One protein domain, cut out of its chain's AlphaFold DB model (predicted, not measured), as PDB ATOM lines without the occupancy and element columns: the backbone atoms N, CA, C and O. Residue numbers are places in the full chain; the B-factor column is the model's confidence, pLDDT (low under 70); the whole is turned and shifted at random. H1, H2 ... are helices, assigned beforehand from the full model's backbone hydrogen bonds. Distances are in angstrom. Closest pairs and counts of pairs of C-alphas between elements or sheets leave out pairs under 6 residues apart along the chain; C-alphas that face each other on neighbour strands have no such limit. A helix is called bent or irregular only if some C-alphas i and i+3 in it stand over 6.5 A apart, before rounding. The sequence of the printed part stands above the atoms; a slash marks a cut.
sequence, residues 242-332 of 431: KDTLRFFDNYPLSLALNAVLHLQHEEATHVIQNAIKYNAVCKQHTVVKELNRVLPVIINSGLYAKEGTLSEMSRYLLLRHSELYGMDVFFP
ATOM      1  N   LYS A 242     -20.054  -0.279 -43.177       81.56
ATOM      2  CA  LYS A 242     -20.214  -0.396 -41.717       81.56
ATOM      3  C   LYS A 242     -19.392   0.652 -40.959       81.56
ATOM      4  O   LYS A 242     -19.556   0.795 -39.756       81.56
ATOM      5  N   ASP A 243     -18.501   1.349 -41.662       83.44
ATOM      6  CA  ASP A 243     -17.676   2.420 -41.117       83.44
ATOM      7  C   ASP A 243     -18.431   3.752 -41.210       83.44
ATOM      8  O   ASP A 243     -18.723   4.241 -42.306       83.44
ATOM      9  N   THR A 244     -18.742   4.313 -40.041       79.06
ATOM     10  CA  THR A 244     -19.446   5.587 -39.870       79.06
ATOM     11  C   THR A 244     -18.685   6.771 -40.467       79.06
ATOM     12  O   THR A 244     -19.317   7.673 -41.007       79.06
ATOM     13  N   LEU A 245     -17.350   6.793 -40.415       80.81
ATOM     14  CA  LEU A 245     -16.565   7.882 -41.008       80.81
ATOM     15  C   LEU A 245     -16.620   7.801 -42.533       80.81
ATOM     16  O   LEU A 245     -16.964   8.779 -43.192       80.81
ATOM     17  N   ARG A 246     -16.432   6.596 -43.081       82.94
ATOM     18  CA  ARG A 246     -16.531   6.346 -44.529       82.94
ATOM     19  C   ARG A 246     -17.920   6.641 -45.102       82.94
ATOM     20  O   ARG A 246     -18.056   6.948 -46.289       82.94
ATOM     21  N   PHE A 247     -18.962   6.523 -44.278       82.19
ATOM     22  CA  PHE A 247     -20.310   6.952 -44.642       82.19
ATOM     23  C   PHE A 247     -20.350   8.463 -44.902       82.19
ATOM     24  O   PHE A 247     -20.876   8.890 -45.929       82.19
ATOM     25  N   PHE A 248     -19.752   9.264 -44.015       80.50
ATOM     26  CA  PHE A 248     -19.729  10.717 -44.156       80.50
ATOM     27  C   PHE A 248     -18.798  11.215 -45.270       80.50
ATOM     28  O   PHE A 248     -19.100  12.262 -45.843       80.50
ATOM     29  N   ASP A 249     -17.750  10.468 -45.639       81.06
ATOM     30  CA  ASP A 249     -16.844  10.829 -46.747       81.06
ATOM     31  C   ASP A 249     -17.591  11.036 -48.076       81.06
ATOM     32  O   ASP A 249     -17.214  11.872 -48.893       81.06
ATOM     33  N   ASN A 250     -18.665  10.271 -48.294       77.06
ATOM     34  CA  ASN A 250     -19.449  10.292 -49.532       77.06
ATOM     35  C   ASN A 250     -20.808  10.980 -49.365       77.06
ATOM     36  O   ASN A 250     -21.654  10.867 -50.251       77.06
ATOM     37  N   TYR A 251     -21.051  11.646 -48.234       77.69
ATOM     38  CA  TYR A 251     -22.361  12.198 -47.906       77.69
ATOM     39  C   TYR A 251     -22.503  13.632 -48.448       77.69
ATOM     40  O   TYR A 251     -21.844  14.540 -47.932       77.69
ATOM     41  N   PRO A 252     -23.343  13.884 -49.474       82.31
ATOM     42  CA  PRO A 252     -23.447  15.213 -50.064       82.31
ATOM     43  C   PRO A 252     -24.138  16.168 -49.090       82.31
ATOM     44  O   PRO A 252     -25.301  15.972 -48.735       82.31
ATOM     45  N   LEU A 253     -23.429  17.221 -48.670       78.31
ATOM     46  CA  LEU A 253     -23.943  18.196 -47.703       78.31
ATOM     47  C   LEU A 253     -25.263  18.824 -48.173       78.31
ATOM     48  O   LEU A 253     -26.185  18.965 -47.379       78.31
ATOM     49  N   SER A 254     -25.387  19.138 -49.462       80.62
ATOM     50  CA  SER A 254     -26.609  19.706 -50.035       80.62
ATOM     51  C   SER A 254     -27.824  18.788 -49.861       80.62
ATOM     52  O   SER A 254     -28.873  19.244 -49.412       80.62
ATOM     53  N   LEU A 255     -27.677  17.485 -50.124       79.94
ATOM     54  CA  LEU A 255     -28.746  16.500 -49.925       79.94
ATOM     55  C   LEU A 255     -29.098  16.328 -48.447       79.94
ATOM     56  O   LEU A 255     -30.271  16.191 -48.111       79.94
ATOM     57  N   ALA A 256     -28.096  16.368 -47.568       78.38
ATOM     58  CA  ALA A 256     -28.300  16.316 -46.126       78.38
ATOM     59  C   ALA A 256     -29.165  17.479 -45.632       78.38
ATOM     60  O   ALA A 256     -30.105  17.274 -44.867       78.38
ATOM     61  N   LEU A 257     -28.867  18.697 -46.096       78.44
ATOM     62  CA  LEU A 257     -29.674  19.866 -45.768       78.44
ATOM     63  C   LEU A 257     -31.072  19.747 -46.352       78.44
ATOM     64  O   LEU A 257     -32.036  19.942 -45.621       78.44
ATOM     65  N   ASN A 258     -31.188  19.377 -47.629       80.56
ATOM     66  CA  ASN A 258     -32.485  19.231 -48.277       80.56
ATOM     67  C   ASN A 258     -33.378  18.225 -47.535       80.56
ATOM     68  O   ASN A 258     -34.562  18.478 -47.325       80.56
ATOM     69  N   ALA A 259     -32.795  17.127 -47.044       80.94
ATOM     70  CA  ALA A 259     -33.513  16.150 -46.240       80.94
ATOM     71  C   ALA A 259     -34.058  16.734 -44.931       80.94
ATOM     72  O   ALA A 259     -35.170  16.387 -44.541       80.94
ATOM     73  N   VAL A 260     -33.307  17.630 -44.282       80.00
ATOM     74  CA  VAL A 260     -33.730  18.317 -43.051       80.00
ATOM     75  C   VAL A 260     -34.863  19.299 -43.327       80.00
ATOM     76  O   VAL A 260     -35.803  19.347 -42.541       80.00
ATOM     77  N   LEU A 261     -34.824  20.029 -44.447       80.44
ATOM     78  CA  LEU A 261     -35.886  20.978 -44.818       80.44
ATOM     79  C   LEU A 261     -37.254  20.289 -44.949       80.44
ATOM     80  O   LEU A 261     -38.274  20.883 -44.614       80.44
ATOM     81  N   HIS A 262     -37.267  19.022 -45.366       81.75
ATOM     82  CA  HIS A 262     -38.469  18.196 -45.508       81.75
ATOM     83  C   HIS A 262     -38.927  17.509 -44.201       81.75
ATOM     84  O   HIS A 262     -39.824  16.661 -44.233       81.75
ATOM     85  N   LEU A 263     -38.299  17.805 -43.060       81.38
ATOM     86  CA  LEU A 263     -38.713  17.301 -41.747       81.38
ATOM     87  C   LEU A 263     -39.663  18.271 -41.056       81.38
ATOM     88  O   LEU A 263     -39.550  19.489 -41.209       81.38
ATOM     89  N   GLN A 264     -40.537  17.725 -40.211       81.12
ATOM     90  CA  GLN A 264     -41.292  18.541 -39.263       81.12
ATOM     91  C   GLN A 264     -40.344  19.190 -38.248       81.12
ATOM     92  O   GLN A 264     -39.265  18.667 -37.969       81.12
ATOM     93  N   HIS A 265     -40.739  20.322 -37.661       81.06
ATOM     94  CA  HIS A 265     -39.877  21.074 -36.738       81.06
ATOM     95  C   HIS A 265     -39.357  20.218 -35.564       81.06
ATOM     96  O   HIS A 265     -38.176  20.275 -35.210       81.06
ATOM     97  N   GLU A 266     -40.223  19.386 -34.981       82.44
ATOM     98  CA  GLU A 266     -39.866  18.476 -33.884       82.44
ATOM     99  C   GLU A 266     -38.854  17.410 -34.329       82.44
ATOM    100  O   GLU A 266     -37.854  17.165 -33.651       82.44
ATOM    101  N   GLU A 267     -39.064  16.830 -35.513       82.19
ATOM    102  CA  GLU A 267     -38.158  15.850 -36.115       82.19
ATOM    103  C   GLU A 267     -36.796  16.475 -36.436       82.19
ATOM    104  O   GLU A 267     -35.758  15.897 -36.109       82.19
ATOM    105  N   ALA A 268     -36.786  17.677 -37.021       79.50
ATOM    106  CA  ALA A 268     -35.571  18.431 -37.313       79.50
ATOM    107  C   ALA A 268     -34.779  18.721 -36.029       79.50
ATOM    108  O   ALA A 268     -33.565  18.509 -35.980       79.50
ATOM    109  N   THR A 269     -35.469  19.115 -34.954       77.44
ATOM    110  CA  THR A 269     -34.862  19.341 -33.633       77.44
ATOM    111  C   THR A 269     -34.241  18.060 -33.074       77.44
ATOM    112  O   THR A 269     -33.110  18.072 -32.576       77.44
ATOM    113  N   HIS A 270     -34.927  16.924 -33.203       80.81
ATOM    114  CA  HIS A 270     -34.402  15.627 -32.775       80.81
ATOM    115  C   HIS A 270     -33.194  15.170 -33.617       80.81
ATOM    116  O   HIS A 270     -32.236  14.599 -33.084       80.81
ATOM    117  N   VAL A 271     -33.176  15.468 -34.921       75.19
ATOM    118  CA  VAL A 271     -32.010  15.223 -35.787       75.19
ATOM    119  C   VAL A 271     -30.791  16.009 -35.306       75.19
ATOM    120  O   VAL A 271     -29.708  15.428 -35.262       75.19
ATOM    121  N   ILE A 272     -30.941  17.258 -34.847       68.56
ATOM    122  CA  ILE A 272     -29.833  18.012 -34.225       68.56
ATOM    123  C   ILE A 272     -29.310  17.305 -32.979       68.56
ATOM    124  O   ILE A 272     -28.101  17.127 -32.831       68.56
ATOM    125  N   GLN A 273     -30.199  16.876 -32.086       70.56
ATOM    126  CA  GLN A 273     -29.790  16.190 -30.858       70.56
ATOM    127  C   GLN A 273     -28.993  14.914 -31.162       70.56
ATOM    128  O   GLN A 273     -28.013  14.612 -30.481       70.56
ATOM    129  N   ASN A 274     -29.361  14.185 -32.218       72.69
ATOM    130  CA  ASN A 274     -28.605  13.018 -32.662       72.69
ATOM    131  C   ASN A 274     -27.314  13.394 -33.395       72.69
ATOM    132  O   ASN A 274     -26.291  12.753 -33.161       72.69
ATOM    133  N   ALA A 275     -27.306  14.457 -34.202       69.50
ATOM    134  CA  ALA A 275     -26.092  14.989 -34.817       69.50
ATOM    135  C   ALA A 275     -25.051  15.375 -33.755       69.50
ATOM    136  O   ALA A 275     -23.878  15.050 -33.914       69.50
ATOM    137  N   ILE A 276     -25.475  15.947 -32.620       66.12
ATOM    138  CA  ILE A 276     -24.611  16.230 -31.462       66.12
ATOM    139  C   ILE A 276     -24.006  14.940 -30.879       66.12
ATOM    140  O   ILE A 276     -22.824  14.922 -30.536       66.12
ATOM    141  N   LYS A 277     -24.764  13.836 -30.810       67.50
ATOM    142  CA  LYS A 277     -24.233  12.532 -30.363       67.50
ATOM    143  C   LYS A 277     -23.178  11.990 -31.334       67.50
ATOM    144  O   LYS A 277     -22.112  11.568 -30.897       67.50
ATOM    145  N   TYR A 278     -23.428  12.054 -32.644       67.06
ATOM    146  CA  TYR A 278     -22.450  11.642 -33.663       67.06
ATOM    147  C   TYR A 278     -21.242  12.582 -33.744       67.06
ATOM    148  O   TYR A 278     -20.138  12.136 -34.058       67.06
ATOM    149  N   ASN A 279     -21.416  13.859 -33.394       66.81
ATOM    150  CA  ASN A 279     -20.335  14.832 -33.276       66.81
ATOM    151  C   ASN A 279     -19.279  14.372 -32.262       66.81
ATOM    152  O   ASN A 279     -18.104  14.628 -32.471       66.81
ATOM    153  N   ALA A 280     -19.645  13.633 -31.210       68.06
ATOM    154  CA  ALA A 280     -18.662  13.089 -30.269       68.06
ATOM    155  C   ALA A 280     -17.683  12.095 -30.931       68.06
ATOM    156  O   ALA A 280     -16.519  12.035 -30.544       68.06
ATOM    157  N   VAL A 281     -18.134  11.356 -31.951       69.88
ATOM    158  CA  VAL A 281     -17.352  10.316 -32.644       69.88
ATOM    159  C   VAL A 281     -16.678  10.860 -33.909       69.88
ATOM    160  O   VAL A 281     -15.556  10.486 -34.232       69.88
ATOM    161  N   CYS A 282     -17.347  11.773 -34.616       69.44
ATOM    162  CA  CYS A 282     -16.945  12.254 -35.940       69.44
ATOM    163  C   CYS A 282     -16.631  13.761 -35.956       69.44
ATOM    164  O   CYS A 282     -16.684  14.382 -37.017       69.44
ATOM    165  N   LYS A 283     -16.291  14.364 -34.801       70.94
ATOM    166  CA  LYS A 283     -16.103  15.823 -34.635       70.94
ATOM    167  C   LYS A 283     -15.185  16.453 -35.669       70.94
ATOM    168  O   LYS A 283     -15.345  17.619 -36.013       70.94
ATOM    169  N   GLN A 284     -14.174  15.705 -36.106       73.50
ATOM    170  CA  GLN A 284     -13.162  16.205 -37.028       73.50
ATOM    171  C   GLN A 284     -13.591  16.147 -38.495       73.50
ATOM    172  O   GLN A 284     -12.999  16.859 -39.304       73.50
ATOM    173  N   HIS A 285     -14.636  15.382 -38.818       80.00
ATOM    174  CA  HIS A 285     -15.117  15.197 -40.179       80.00
ATOM    175  C   HIS A 285     -15.769  16.477 -40.722       80.00
ATOM    176  O   HIS A 285     -16.673  17.044 -40.101       80.00
ATOM    177  N   THR A 286     -15.347  16.920 -41.907       77.69
ATOM    178  CA  THR A 286     -15.746  18.206 -42.506       77.69
ATOM    179  C   THR A 286     -17.261  18.331 -42.675       77.69
ATOM    180  O   THR A 286     -17.843  19.315 -42.233       77.69
ATOM    181  N   VAL A 287     -17.931  17.303 -43.214       77.81
ATOM    182  CA  VAL A 287     -19.400  17.307 -43.392       77.81
ATOM    183  C   VAL A 287     -20.139  17.468 -42.060       77.81
ATOM    184  O   VAL A 287     -21.114  18.207 -41.982       77.81
ATOM    185  N   VAL A 288     -19.659  16.827 -40.990       77.50
ATOM    186  CA  VAL A 288     -20.289  16.898 -39.663       77.50
ATOM    187  C   VAL A 288     -20.089  18.281 -39.044       77.50
ATOM    188  O   VAL A 288     -21.021  18.829 -38.457       77.50
ATOM    189  N   LYS A 289     -18.902  18.883 -39.207       77.25
ATOM    190  CA  LYS A 289     -18.640  20.274 -38.801       77.25
ATOM    191  C   LYS A 289     -19.588  21.245 -39.498       77.25
ATOM    192  O   LYS A 289     -20.203  22.069 -38.825       77.25
ATOM    193  N   GLU A 290     -19.743  21.108 -40.814       76.44
ATOM    194  CA  GLU A 290     -20.647  21.963 -41.578       76.44
ATOM    195  C   GLU A 290     -22.100  21.761 -41.151       76.44
ATOM    196  O   GLU A 290     -22.749  22.738 -40.795       76.44
ATOM    197  N   LEU A 291     -22.594  20.521 -41.060       76.62
ATOM    198  CA  LEU A 291     -23.956  20.231 -40.592       76.62
ATOM    199  C   LEU A 291     -24.248  20.848 -39.220       76.62
ATOM    200  O   LEU A 291     -25.248  21.545 -39.066       76.62
ATOM    201  N   ASN A 292     -23.354  20.676 -38.242       76.06
ATOM    202  CA  ASN A 292     -23.521  21.280 -36.914       76.06
ATOM    203  C   ASN A 292     -23.593  22.811 -36.959       76.06
ATOM    204  O   ASN A 292     -24.241  23.420 -36.109       76.06
ATOM    205  N   ARG A 293     -22.941  23.433 -37.943       74.81
ATOM    206  CA  ARG A 293     -22.995  24.878 -38.168       74.81
ATOM    207  C   ARG A 293     -24.304  25.306 -38.836       74.81
ATOM    208  O   ARG A 293     -24.820  26.370 -38.507       74.81
ATOM    209  N   VAL A 294     -24.834  24.507 -39.768       74.31
ATOM    210  CA  VAL A 294     -26.032  24.852 -40.555       74.31
ATOM    211  C   VAL A 294     -27.325  24.623 -39.791       74.31
ATOM    212  O   VAL A 294     -28.233  25.449 -39.845       74.31
ATOM    213  N   LEU A 295     -27.434  23.473 -39.129       76.88
ATOM    214  CA  LEU A 295     -28.701  22.990 -38.599       76.88
ATOM    215  C   LEU A 295     -29.376  23.996 -37.644       76.88
ATOM    216  O   LEU A 295     -30.580  24.205 -37.792       76.88
ATOM    217  N   PRO A 296     -28.651  24.696 -36.742       74.81
ATOM    218  CA  PRO A 296     -29.257  25.739 -35.918       74.81
ATOM    219  C   PRO A 296     -29.831  26.906 -36.734       74.81
ATOM    220  O   PRO A 296     -30.851  27.470 -36.352       74.81
ATOM    221  N   VAL A 297     -29.206  27.270 -37.859       74.56
ATOM    222  CA  VAL A 297     -29.696  28.342 -38.744       74.56
ATOM    223  C   VAL A 297     -30.987  27.911 -39.432       74.56
ATOM    224  O   VAL A 297     -31.934  28.688 -39.485       74.56
ATOM    225  N   ILE A 298     -31.047  26.663 -39.907       75.56
ATOM    226  CA  ILE A 298     -32.240  26.097 -40.549       75.56
ATOM    227  C   ILE A 298     -33.428  26.083 -39.584       75.56
ATOM    228  O   ILE A 298     -34.499  26.562 -39.949       75.56
ATOM    229  N   ILE A 299     -33.242  25.599 -38.351       72.81
ATOM    230  CA  ILE A 299     -34.327  25.523 -37.358       72.81
ATOM    231  C   ILE A 299     -34.862  26.905 -36.984       72.81
ATOM    232  O   ILE A 299     -36.065  27.078 -36.838       72.81
ATOM    233  N   ASN A 300     -33.984  27.901 -36.885       69.81
ATOM    234  CA  ASN A 300     -34.384  29.272 -36.575       69.81
ATOM    235  C   ASN A 300     -34.771  30.089 -37.824       69.81
ATOM    236  O   ASN A 300     -34.960  31.302 -37.727       69.81
ATOM    237  N   SER A 301     -34.848  29.463 -39.002       72.81
ATOM    238  CA  SER A 301     -35.214  30.149 -40.241       72.81
ATOM    239  C   SER A 301     -36.723  30.366 -40.353       72.81
ATOM    240  O   SER A 301     -37.521  29.753 -39.641       72.81
ATOM    241  N   GLY A 302     -37.126  31.197 -41.323       69.06
ATOM    242  CA  GLY A 302     -38.534  31.421 -41.654       69.06
ATOM    243  C   GLY A 302     -39.313  30.130 -41.937       69.06
ATOM    244  O   GLY A 302     -40.510  30.102 -41.680       69.06
ATOM    245  N   LEU A 303     -38.646  29.044 -42.360       72.81
ATOM    246  CA  LEU A 303     -39.263  27.739 -42.634       72.81
ATOM    247  C   LEU A 303     -40.085  27.201 -41.452       72.81
ATOM    248  O   LEU A 303     -41.188  26.689 -41.650       72.81
ATOM    249  N   TYR A 304     -39.561  27.344 -40.233       73.19
ATOM    250  CA  TYR A 304     -40.179  26.834 -39.006       73.19
ATOM    251  C   TYR A 304     -40.755  27.932 -38.110       73.19
ATOM    252  O   TYR A 304     -41.093  27.678 -36.952       73.19
ATOM    253  N   ALA A 305     -40.890  29.154 -38.631       72.94
ATOM    254  CA  ALA A 305     -41.649  30.184 -37.939       72.94
ATOM    255  C   ALA A 305     -43.092  29.703 -37.684       72.94
ATOM    256  O   ALA A 305     -43.618  28.854 -38.411       72.94
ATOM    257  N   LYS A 306     -43.744  30.253 -36.647       71.44
ATOM    258  CA  LYS A 306     -45.179  30.019 -36.415       71.44
ATOM    259  C   LYS A 306     -45.964  30.357 -37.687       71.44
ATOM    260  O   LYS A 306     -45.551  31.248 -38.428       71.44
ATOM    261  N   GLU A 307     -47.058  29.631 -37.925       67.38
ATOM    262  CA  GLU A 307     -47.859  29.733 -39.153       67.38
ATOM    263  C   GLU A 307     -48.077  31.192 -39.586       67.38
ATOM    264  O   GLU A 307     -48.486  32.037 -38.789       67.38
ATOM    265  N   GLY A 308     -47.770  31.484 -40.852       66.94
ATOM    266  CA  GLY A 308     -47.840  32.830 -41.413       66.94
ATOM    267  C   GLY A 308     -47.164  32.925 -42.780       66.94
ATOM    268  O   GLY A 308     -46.482  31.996 -43.220       66.94
ATOM    269  N   THR A 309     -47.325  34.070 -43.446       64.94
ATOM    270  CA  THR A 309     -46.879  34.296 -44.832       64.94
ATOM    271  C   THR A 309     -45.391  34.011 -45.043       64.94
ATOM    272  O   THR A 309     -45.017  33.397 -46.038       64.94
ATOM    273  N   LEU A 310     -44.536  34.382 -44.082       66.44
ATOM    274  CA  LEU A 310     -43.094  34.124 -44.150       66.44
ATOM    275  C   LEU A 310     -42.760  32.622 -44.139       66.44
ATOM    276  O   LEU A 310     -41.865  32.197 -44.871       66.44
ATOM    277  N   SER A 311     -43.469  31.826 -43.332       69.88
ATOM    278  CA  SER A 311     -43.254  30.376 -43.255       69.88
ATOM    279  C   SER A 311     -43.702  29.682 -44.530       69.88
ATOM    280  O   SER A 311     -42.935  28.915 -45.107       69.88
ATOM    281  N   GLU A 312     -44.878  30.030 -45.043       69.12
ATOM    282  CA  GLU A 312     -45.400  29.465 -46.291       69.12
ATOM    283  C   GLU A 312     -44.537  29.837 -47.505       69.12
ATOM    284  O   GLU A 312     -44.242  28.982 -48.339       69.12
ATOM    285  N   MET A 313     -44.041  31.077 -47.570       71.62
ATOM    286  CA  MET A 313     -43.130  31.510 -48.634       71.62
ATOM    287  C   MET A 313     -41.774  30.802 -48.543       71.62
ATOM    288  O   MET A 313     -41.216  30.366 -49.550       71.62
ATOM    289  N   SER A 314     -41.260  30.626 -47.322       73.81
ATOM    290  CA  SER A 314     -40.021  29.877 -47.085       73.81
ATOM    291  C   SER A 314     -40.177  28.406 -47.472       73.81
ATOM    292  O   SER A 314     -39.280  27.862 -48.109       73.81
ATOM    293  N   ARG A 315     -41.313  27.771 -47.147       73.88
ATOM    294  CA  ARG A 315     -41.640  26.396 -47.563       73.88
ATOM    295  C   ARG A 315     -41.687  26.275 -49.077       73.88
ATOM    296  O   ARG A 315     -41.006  25.414 -49.626       73.88
ATOM    297  N   TYR A 316     -42.422  27.167 -49.740       74.38
ATOM    298  CA  TYR A 316     -42.514  27.186 -51.196       74.38
ATOM    299  C   TYR A 316     -41.123  27.259 -51.843       74.38
ATOM    300  O   TYR A 316     -40.773  26.415 -52.663       74.38
ATOM    301  N   LEU A 317     -40.291  28.211 -51.421       73.94
ATOM    302  CA  LEU A 317     -38.989  28.454 -52.048       73.94
ATOM    303  C   LEU A 317     -37.947  27.386 -51.697       73.94
ATOM    304  O   LEU A 317     -37.143  27.012 -52.545       73.94
ATOM    305  N   LEU A 318     -37.914  26.897 -50.459       75.56
ATOM    306  CA  LEU A 318     -36.877  25.958 -50.025       75.56
ATOM    307  C   LEU A 318     -37.166  24.511 -50.429       75.56
ATOM    308  O   LEU A 318     -36.221  23.772 -50.684       75.56
ATOM    309  N   LEU A 319     -38.438  24.107 -50.498       74.00
ATOM    310  CA  LEU A 319     -38.814  22.719 -50.789       74.00
ATOM    311  C   LEU A 319     -38.994  22.445 -52.288       74.00
ATOM    312  O   LEU A 319     -38.881  21.303 -52.719       74.00
ATOM    313  N   ARG A 320     -39.264  23.478 -53.100       70.19
ATOM    314  CA  ARG A 320     -39.535  23.330 -54.546       70.19
ATOM    315  C   ARG A 320     -38.328  23.596 -55.445       70.19
ATOM    316  O   ARG A 320     -38.439  23.509 -56.669       70.19
ATOM    317  N   HIS A 321     -37.173  23.909 -54.870       71.81
ATOM    318  CA  HIS A 321     -35.941  24.175 -55.608       71.81
ATOM    319  C   HIS A 321     -34.858  23.133 -55.320       71.81
ATOM    320  O   HIS A 321     -34.987  22.298 -54.431       71.81
ATOM    321  N   SER A 322     -33.787  23.177 -56.117       74.88
ATOM    322  CA  SER A 322     -32.657  22.253 -55.976       74.88
ATOM    323  C   SER A 322     -32.044  22.298 -54.577       74.88
ATOM    324  O   SER A 322     -32.030  23.333 -53.909       74.88
ATOM    325  N   GLU A 323     -31.404  21.214 -54.165       75.81
ATOM    326  CA  GLU A 323     -30.621  21.163 -52.933       75.81
ATOM    327  C   GLU A 323     -29.499  22.218 -52.903       75.81
ATOM    328  O   GLU A 323     -29.124  22.715 -51.839       75.81
ATOM    329  N   LEU A 324     -28.987  22.603 -54.077       75.81
ATOM    330  CA  LEU A 324     -28.002  23.674 -54.228       75.81
ATOM    331  C   LEU A 324     -28.601  25.051 -53.937       75.81
ATOM    332  O   LEU A 324     -27.918  25.919 -53.405       75.81
ATOM    333  N   TYR A 325     -29.883  25.241 -54.235       74.62
ATOM    334  CA  TYR A 325     -30.585  26.472 -53.906       74.62
ATOM    335  C   TYR A 325     -30.721  26.639 -52.390       74.62
ATOM    336  O   TYR A 325     -30.405  27.700 -51.858       74.62
ATOM    337  N   GLY A 326     -31.106  25.575 -51.677       73.56
ATOM    338  CA  GLY A 326     -31.104  25.572 -50.212       73.56
ATOM    339  C   GLY A 326     -29.712  25.876 -49.646       73.56
ATOM    340  O   GLY A 326     -29.576  26.720 -48.759       73.56
ATOM    341  N   MET A 327     -28.664  25.265 -50.214       75.44
ATOM    342  CA  MET A 327     -27.277  25.589 -49.862       75.44
ATOM    343  C   MET A 327     -26.974  27.074 -50.041       75.44
ATOM    344  O   MET A 327     -26.463  27.676 -49.112       75.44
ATOM    345  N   ASP A 328     -27.303  27.683 -51.176       72.38
ATOM    346  CA  ASP A 328     -27.013  29.098 -51.439       72.38
ATOM    347  C   ASP A 328     -27.862  30.060 -50.578       72.38
ATOM    348  O   ASP A 328     -27.473  31.212 -50.366       72.38
ATOM    349  N   VAL A 329     -29.011  29.616 -50.052       71.94
ATOM    350  CA  VAL A 329     -29.792  30.382 -49.064       71.94
ATOM    351  C   VAL A 329     -29.098  30.379 -47.701       71.94
ATOM    352  O   VAL A 329     -28.921  31.443 -47.117       71.94
ATOM    353  N   PHE A 330     -28.656  29.220 -47.200       72.12
ATOM    354  CA  PHE A 330     -28.011  29.117 -45.877       72.12
ATOM    355  C   PHE A 330     -26.487  29.397 -45.907       72.12
ATOM    356  O   PHE A 330     -25.880  29.752 -44.890       72.12
ATOM    357  N   PHE A 331     -25.865  29.295 -47.084       70.75
ATOM    358  CA  PHE A 331     -24.457  29.570 -47.411       70.75
ATOM    359  C   PHE A 331     -24.341  30.537 -48.584       70.75
ATOM    360  O   PHE A 331     -23.752  30.187 -49.608       70.75
ATOM    361  N   PRO A 332     -24.845  31.773 -48.441       68.38
ATOM    362  CA  PRO A 332     -24.704  32.750 -49.502       68.38
ATOM    363  C   PRO A 332     -23.226  32.970 -49.814       68.38
ATOM    364  O   PRO A 332     -22.392  33.103 -48.908       68.38
TER     365      PRO A 332
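This is residues 242 to 332 of the 431 residues of an uncharacterized protein of Entamoeba invadens IP1 (UniProt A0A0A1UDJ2). Three helices, H3, H4 and H2, run roughly along the long axis, their centres in a wide triangle; H3 and H4 form a helical hairpin, and H2 packs on H4. Short H1 sits at one end of this group and H5 with the loop before it makes the other end, while H6 packs on H2, set crosswise to it. The printed part has 91 residues with six named helices, H1 to H6 in chain order, and no named strand; the class is all helix. It is compact, with a radius of gyration of the C-alphas of 13.5 A, yet elongated, spanning 43 by 23 by 22 A.

H3, the longest helix, holds residues 265 to 282 and is 24.6 A long, with a kink of 27 degrees near residue 276; its C-alpha 265 is at (-39.877, 21.074, -36.738). H4, residues 286 to 299, is 20.6 A long and only just irregular: C-alphas 293 and 296 are 6.7 A apart. H2 holds residues 253 to 261, 12.6 A, and H5 residues 309 to 319, 15.3 A. H1 is residues 244 to 249, 9.0 A, beginning at C-alpha 244 (-19.446, 5.587, -39.870). H6, residues 323 to 330, 10.9 A, ends at C-alpha 330 (-28.011, 29.117, -45.877).

H3 and H4 touch as a hairpin, opposite ways at a shallow tilt of 23 degrees; their closest C-alphas, of Asn 279 and Val 288, are 6.7 A apart. H4 is the hub, touching four helices. It touches H2, the same way at a shallow tilt of 26 degrees, closest at the C-alphas of Leu 253 and Val 287, 6.3 A. H2 touches H6 about perpendicular, at 79 degrees, with the C-alphas of Ser 254 and Glu 323 closest, 5.2 A. H4, with residues 294 to 298 alone, only just touches H6, with 3 pairs of C-alphas within 8 A, the closest those of Val 294 and Phe 330, 7.1 A. H4, with residues 287 to 288 alone, only just touches H1, also with 3 pairs, closest at the C-alphas of Phe 248 and Val 287, 6.6 A. H2 and H5 only just touch, with 3 pairs, and only at their ends, the C-alphas of Leu 261 and Leu 319 being closest at 6.9 A. The helix packing is part aligned, part crossed. H3 is apart from H5 and H6. Every O i to N i+4 pair is within hydrogen-bond range in H1, H2, H5 and H6, against 13 of 14 in H3 and 8 of 10 in H4.

The C-alphas farthest apart, of Lys 242 and Thr 309, are 43.9 A apart. The printed part has no cut; the link from H4 to H5, 9 residues, is short, and the others are tight. Mean pLDDT of the printed part is 75.0, with 18 residues under 70, among them residues 275 to 282 and 307 to 312.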